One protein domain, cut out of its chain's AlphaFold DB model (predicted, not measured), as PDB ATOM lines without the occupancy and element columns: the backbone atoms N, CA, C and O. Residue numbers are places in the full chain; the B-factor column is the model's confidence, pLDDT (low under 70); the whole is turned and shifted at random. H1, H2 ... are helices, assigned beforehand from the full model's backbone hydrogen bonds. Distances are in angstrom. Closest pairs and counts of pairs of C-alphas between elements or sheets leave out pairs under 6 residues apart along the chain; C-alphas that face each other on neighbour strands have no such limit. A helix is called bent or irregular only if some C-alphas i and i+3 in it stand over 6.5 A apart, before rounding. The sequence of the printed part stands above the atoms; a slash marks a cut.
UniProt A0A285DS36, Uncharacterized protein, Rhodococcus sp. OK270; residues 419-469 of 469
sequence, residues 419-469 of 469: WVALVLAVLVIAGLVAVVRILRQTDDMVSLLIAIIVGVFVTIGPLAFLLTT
ATOM      1  N   TRP A 419     104.663 222.853 151.755       88.31
ATOM      2  CA  TRP A 419     105.911 222.617 151.011       88.31
ATOM      3  C   TRP A 419     107.144 223.206 151.714       88.31
ATOM      4  O   TRP A 419     108.203 222.581 151.727       88.31
ATOM      5  N   VAL A 420     107.013 224.383 152.338       88.69
ATOM      6  CA  VAL A 420     108.098 225.002 153.120       88.69
ATOM      7  C   VAL A 420     108.320 224.213 154.409       88.69
ATOM      8  O   VAL A 420     109.465 223.972 154.786       88.69
ATOM      9  N   ALA A 421     107.242 223.749 155.047       89.44
ATOM     10  CA  ALA A 421     107.323 222.901 156.229       89.44
ATOM     11  C   ALA A 421     107.995 221.546 155.931       89.44
ATOM     12  O   ALA A 421     108.836 221.109 156.711       89.44
ATOM     13  N   LEU A 422     107.723 220.928 154.773       88.56
ATOM     14  CA  LEU A 422     108.396 219.706 154.309       88.56
ATOM     15  C   LEU A 422     109.912 219.933 154.155       88.56
ATOM     16  O   LEU A 422     110.714 219.196 154.733       88.56
ATOM     17  N   VAL A 423     110.321 220.995 153.448       89.50
ATOM     18  CA  VAL A 423     111.744 221.352 153.282       89.50
ATOM     19  C   VAL A 423     112.413 221.636 154.632       89.50
ATOM     20  O   VAL A 423     113.528 221.169 154.874       89.50
ATOM     21  N   LEU A 424     111.734 222.352 155.533       90.50
ATOM     22  CA  LEU A 424     112.251 222.667 156.866       90.50
ATOM     23  C   LEU A 424     112.376 221.410 157.741       90.50
ATOM     24  O   LEU A 424     113.389 221.256 158.418       90.50
ATOM     25  N   ALA A 425     111.417 220.481 157.682       87.88
ATOM     26  CA  ALA A 425     111.485 219.198 158.383       87.88
ATOM     27  C   ALA A 425     112.693 218.367 157.926       87.88
ATOM     28  O   ALA A 425     113.462 217.887 158.760       87.88
ATOM     29  N   VAL A 426     112.911 218.254 156.610       87.31
ATOM     30  CA  VAL A 426     114.084 217.563 156.048       87.31
ATOM     31  C   VAL A 426     115.384 218.246 156.486       87.31
ATOM     32  O   VAL A 426     116.325 217.555 156.875       87.31
ATOM     33  N   LEU A 427     115.434 219.583 156.509       91.12
ATOM     34  CA  LEU A 427     116.585 220.343 157.016       91.12
ATOM     35  C   LEU A 427     116.850 220.111 158.511       91.12
ATOM     36  O   LEU A 427     118.005 219.948 158.898       91.12
ATOM     37  N   VAL A 428     115.808 220.065 159.346       90.81
ATOM     38  CA  VAL A 428     115.928 219.781 160.787       90.81
ATOM     39  C   VAL A 428     116.433 218.358 161.019       90.81
ATOM     40  O   VAL A 428     117.355 218.168 161.811       90.81
ATOM     41  N   ILE A 429     115.901 217.369 160.295       88.44
ATOM     42  CA  ILE A 429     116.358 215.973 160.373       88.44
ATOM     43  C   ILE A 429     117.818 215.865 159.912       88.44
ATOM     44  O   ILE A 429     118.640 215.281 160.618       88.44
ATOM     45  N   ALA A 430     118.176 216.475 158.779       85.50
ATOM     46  CA  ALA A 430     119.550 216.498 158.279       85.50
ATOM     47  C   ALA A 430     120.512 217.205 159.250       85.50
ATOM     48  O   ALA A 430     121.624 216.726 159.466       85.50
ATOM     49  N   GLY A 431     120.075 218.299 159.883       89.25
ATOM     50  CA  GLY A 431     120.823 219.004 160.925       89.25
ATOM     51  C   GLY A 431     121.040 218.148 162.173       89.25
ATOM     52  O   GLY A 431     122.165 218.061 162.663       89.25
ATOM     53  N   LEU A 432     120.006 217.444 162.646       89.69
ATOM     54  CA  LEU A 432     120.113 216.518 163.776       89.69
ATOM     55  C   LEU A 432     121.070 215.358 163.455       89.69
ATOM     56  O   LEU A 432     121.946 215.042 164.258       89.69
ATOM     57  N   VAL A 433     120.961 214.768 162.260       82.50
ATOM     58  CA  VAL A 433     121.869 213.713 161.775       82.50
ATOM     59  C   VAL A 433     123.303 214.231 161.635       82.50
ATOM     60  O   VAL A 433     124.238 213.517 161.995       82.50
ATOM     61  N   ALA A 434     123.507 215.470 161.178       84.62
ATOM     62  CA  ALA A 434     124.829 216.091 161.115       84.62
ATOM     63  C   ALA A 434     125.426 216.309 162.515       84.62
ATOM     64  O   ALA A 434     126.590 215.980 162.731       84.62
ATOM     65  N   VAL A 435     124.635 216.779 163.484       87.38
ATOM     66  CA  VAL A 435     125.057 216.914 164.889       87.38
ATOM     67  C   VAL A 435     125.414 215.549 165.486       87.38
ATOM     68  O   VAL A 435     126.503 215.396 166.037       87.38
ATOM     69  N   VAL A 436     124.567 214.529 165.311       82.44
ATOM     70  CA  VAL A 436     124.839 213.152 165.767       82.44
ATOM     71  C   VAL A 436     126.071 212.557 165.077       82.44
ATOM     72  O   VAL A 436     126.846 211.857 165.724       82.44
ATOM     73  N   ARG A 437     126.311 212.859 163.795       79.44
ATOM     74  CA  ARG A 437     127.532 212.460 163.073       79.44
ATOM     75  C   ARG A 437     128.778 213.112 163.663       79.44
ATOM     76  O   ARG A 437     129.767 212.416 163.870       79.44
ATOM     77  N   ILE A 438     128.732 214.417 163.929       80.88
ATOM     78  CA  ILE A 438     129.840 215.160 164.548       80.88
ATOM     79  C   ILE A 438     130.126 214.600 165.949       80.88
ATOM     80  O   ILE A 438     131.281 214.394 166.288       80.88
ATOM     81  N   LEU A 439     129.089 214.265 166.723       85.50
ATOM     82  CA  LEU A 439     129.216 213.616 168.034       85.50
ATOM     83  C   LEU A 439     129.735 212.168 167.962       85.50
ATOM     84  O   LEU A 439     130.447 211.741 168.867       85.50
ATOM     85  N   ARG A 440     129.391 211.405 166.914       77.06
ATOM     86  CA  ARG A 440     129.894 210.032 166.713       77.06
ATOM     87  C   ARG A 440     131.310 209.968 166.148       77.06
ATOM     88  O   ARG A 440     131.936 208.932 166.319       77.06
ATOM     89  N   GLN A 441     131.775 211.021 165.474       66.88
ATOM     90  CA  GLN A 441     133.137 211.218 164.959       66.88
ATOM     91  C   GLN A 441     133.854 209.941 164.460       66.88
ATOM     92  O   GLN A 441     135.000 209.683 164.819       66.88
ATOM     93  N   THR A 442     133.186 209.150 163.608       65.25
ATOM     94  CA  THR A 442     133.813 208.052 162.852       65.25
ATOM     95  C   THR A 442     133.933 208.404 161.371       65.25
ATOM     96  O   THR A 442     133.042 209.028 160.786       65.25
ATOM     97  N   ASP A 443     135.030 207.966 160.749       64.62
ATOM     98  CA  ASP A 443     135.392 208.226 159.346       64.62
ATOM     99  C   ASP A 443     134.531 207.466 158.313       64.62
ATOM    100  O   ASP A 443     134.911 207.322 157.150       64.62
ATOM    101  N   ASP A 444     133.325 207.039 158.699       76.94
ATOM    102  CA  ASP A 444     132.301 206.403 157.858       76.94
ATOM    103  C   ASP A 444     131.654 207.412 156.887       76.94
ATOM    104  O   ASP A 444     130.430 207.574 156.787       76.94
ATOM    105  N   MET A 445     132.499 208.151 156.166       71.38
ATOM    106  CA  MET A 445     132.100 209.232 155.278       71.38
ATOM    107  C   MET A 445     131.238 208.722 154.125       71.38
ATOM    108  O   MET A 445     130.234 209.356 153.794       71.38
ATOM    109  N   VAL A 446     131.587 207.551 153.588       81.00
ATOM    110  CA  VAL A 446     130.860 206.857 152.516       81.00
ATOM    111  C   VAL A 446     129.531 206.296 153.023       81.00
ATOM    112  O   VAL A 446     128.497 206.551 152.412       81.00
ATOM    113  N   SER A 447     129.525 205.603 154.166       79.81
ATOM    114  CA  SER A 447     128.309 205.007 154.737       79.81
ATOM    115  C   SER A 447     127.250 206.067 155.042       79.81
ATOM    116  O   SER A 447     126.073 205.863 154.744       79.81
ATOM    117  N   LEU A 448     127.650 207.240 155.557       77.75
ATOM    118  CA  LEU A 448     126.693 208.322 155.786       77.75
ATOM    119  C   LEU A 448     126.362 209.126 154.517       77.75
ATOM    120  O   LEU A 448     125.244 209.621 154.415       77.75
ATOM    121  N   LEU A 449     127.250 209.206 153.517       85.19
ATOM    122  CA  LEU A 449     126.874 209.732 152.195       85.19
ATOM    123  C   LEU A 449     125.756 208.878 151.574       85.19
ATOM    124  O   LEU A 449     124.757 209.424 151.113       85.19
ATOM    125  N   ILE A 450     125.882 207.548 151.639       86.81
ATOM    126  CA  ILE A 450     124.843 206.607 151.200       86.81
ATOM    127  C   ILE A 450     123.570 206.791 152.037       86.81
ATOM    128  O   ILE A 450     122.490 206.881 151.463       86.81
ATOM    129  N   ALA A 451     123.672 206.930 153.365       82.12
ATOM    130  CA  ALA A 451     122.507 207.172 154.222       82.12
ATOM    131  C   ALA A 451     121.774 208.491 153.895       82.12
ATOM    132  O   ALA A 451     120.543 208.506 153.866       82.12
ATOM    133  N   ILE A 452     122.499 209.578 153.592       82.62
ATOM    134  CA  ILE A 452     121.905 210.842 153.122       82.62
ATOM    135  C   ILE A 452     121.194 210.627 151.785       82.62
ATOM    136  O   ILE A 452     120.036 211.014 151.647       82.62
ATOM    137  N   ILE A 453     121.856 209.992 150.810       89.00
ATOM    138  CA  ILE A 453     121.279 209.746 149.481       89.00
ATOM    139  C   ILE A 453     120.007 208.896 149.602       89.00
ATOM    140  O   ILE A 453     118.973 209.272 149.054       89.00
ATOM    141  N   VAL A 454     120.039 207.803 150.368       86.81
ATOM    142  CA  VAL A 454     118.870 206.940 150.607       86.81
ATOM    143  C   VAL A 454     117.751 207.697 151.329       86.81
ATOM    144  O   VAL A 454     116.598 207.585 150.923       86.81
ATOM    145  N   GLY A 455     118.057 208.527 152.332       82.81
ATOM    146  CA  GLY A 455     117.059 209.369 153.007       82.81
ATOM    147  C   GLY A 455     116.392 210.389 152.074       82.81
ATOM    148  O   GLY A 455     115.174 210.579 152.116       82.81
ATOM    149  N   VAL A 456     117.165 211.001 151.173       85.50
ATOM    150  CA  VAL A 456     116.642 211.885 150.119       85.50
ATOM    151  C   VAL A 456     115.770 211.104 149.125       85.50
ATOM    152  O   VAL A 456     114.682 211.559 148.782       85.50
ATOM    153  N   PHE A 457     116.165 209.896 148.717       87.62
ATOM    154  CA  PHE A 457     115.335 209.048 147.850       87.62
ATOM    155  C   PHE A 457     114.029 208.586 148.521       87.62
ATOM    156  O   PHE A 457     112.987 208.587 147.869       87.62
ATOM    157  N   VAL A 458     114.047 208.243 149.813       84.19
ATOM    158  CA  VAL A 458     112.844 207.840 150.570       84.19
ATOM    159  C   VAL A 458     111.867 209.004 150.765       84.19
ATOM    160  O   VAL A 458     110.658 208.792 150.740       84.19
ATOM    161  N   THR A 459     112.362 210.235 150.918       82.12
ATOM    162  CA  THR A 459     111.510 211.431 151.065       82.12
ATOM    163  C   THR A 459     110.990 211.968 149.728       82.12
ATOM    164  O   THR A 459     109.838 212.394 149.653       82.12
ATOM    165  N   ILE A 460     111.791 211.914 148.657       83.00
ATOM    166  CA  ILE A 460     111.382 212.372 147.318       83.00
ATOM    167  C   ILE A 460     110.551 211.315 146.576       83.00
ATOM    168  O   ILE A 460     109.678 211.688 145.799       83.00
ATOM    169  N   GLY A 461     110.759 210.017 146.821       85.69
ATOM    170  CA  GLY A 461     110.052 208.926 146.137       85.69
ATOM    171  C   GLY A 461     108.522 209.084 146.117       85.69
ATOM    172  O   GLY A 461     107.947 209.141 145.029       85.69
ATOM    173  N   PRO A 462     107.851 209.236 147.276       82.81
ATOM    174  CA  PRO A 462     106.406 209.473 147.331       82.81
ATOM    175  C   PRO A 462     105.975 210.755 146.606       82.81
ATOM    176  O   PRO A 462     104.954 210.765 145.925       82.81
ATOM    177  N   LEU A 463     106.770 211.827 146.702       77.31
ATOM    178  CA  LEU A 463     106.477 213.105 146.051       77.31
ATOM    179  C   LEU A 463     106.600 213.011 144.519       77.31
ATOM    180  O   LEU A 463     105.781 213.577 143.802       77.31
ATOM    181  N   ALA A 464     107.576 212.255 144.012       77.25
ATOM    182  CA  ALA A 464     107.767 212.015 142.584       77.25
ATOM    183  C   ALA A 464     106.614 211.199 141.974       77.25
ATOM    184  O   ALA A 464     106.159 211.518 140.877       77.25
ATOM    185  N   PHE A 465     106.085 210.208 142.701       79.62
ATOM    186  CA  PHE A 465     104.888 209.470 142.276       79.62
ATOM    187  C   PHE A 465     103.616 210.335 142.252       79.62
ATOM    188  O   PHE A 465     102.744 210.082 141.427       79.62
ATOM    189  N   LEU A 466     103.523 211.372 143.091       81.06
ATOM    190  CA  LEU A 466     102.415 212.339 143.076       81.06
ATOM    191  C   LEU A 466     102.566 213.446 142.017       81.06
ATOM    192  O   LEU A 466     101.596 214.129 141.709       81.06
ATOM    193  N   LEU A 467     103.771 213.642 141.469       80.31
ATOM    194  CA  LEU A 467     104.070 214.642 140.432       80.31
ATOM    195  C   LEU A 467     104.029 214.082 139.001       80.31
ATOM    196  O   LEU A 467     104.097 214.854 138.049       80.31
ATOM    197  N   THR A 468     103.958 212.757 138.836       81.50
ATOM    198  CA  THR A 468     103.967 212.086 137.523       81.50
ATOM    199  C   THR A 468     102.573 211.704 137.001       81.50
ATOM    200  O   THR A 468     102.484 210.975 136.008       81.50
ATOM    201  N   THR A 469     101.507 212.169 137.661       58.12
ATOM    202  CA  THR A 469     100.094 211.951 137.297       58.12
ATOM    203  C   THR A 469      99.413 213.271 136.969       58.12
ATOM    204  O   THR A 469      98.782 213.344 135.895       58.12
TER     205      THR A 469
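What this domain is: This is residues 419 to 469 of the 469 residues of an uncharacterized protein of Rhodococcus sp. OK270 (UniProt A0A285DS36). Two long helices, H1 and H2, run side by side as a narrow U with a strip of space between them: the chain goes out along H1, turns at one end through a tight link, and folds back along H2. The turn at residues 438 to 444 and the far part of H2 with the tail, residues 460 to 469, stick out from the paired part. The printed part has 51 residues with two named helices, H1 then H2, and no named strand; the class is all helix. It is loose, with a radius of gyration of the C-alphas of 13.2 A, and only just flat, with spans of 43 by 22 by 8 A.

How they stand to each other: H1, residues 419 to 440, is near H2, residues 445 to 467. Their closest C-alphas are 8.0 A apart, and 14 pairs of C-alphas are within 10 A. The link between them, residues 441 to 444, is tight. In H1 every O i to N i+4 pair is within hydrogen-bond range; in H2 17 of 19 are.

Where its parts are: H1 begins at C-alpha 419, at (105.911, 222.617, 151.011), and ends at C-alpha 440, at (129.894, 210.032, 166.713), 31.3 A away. H2 measures 32.2 A from C-alpha 445 to C-alpha 467, at (104.070, 214.642, 140.432). H2 has a kink of 34 degrees near residue 461, and it is only just irregular: C-alphas 459 and 462 are 6.6 A apart.

The domain as a whole: The two C-alphas farthest apart are those of Gln 441 and Thr 469, at 43.1 A. The printed part has no cut and ends at Thr 469, the chain's last residue. The mean pLDDT of the printed part is 82.5, and it is under 70 at residues 441 to 443 and at residue 469.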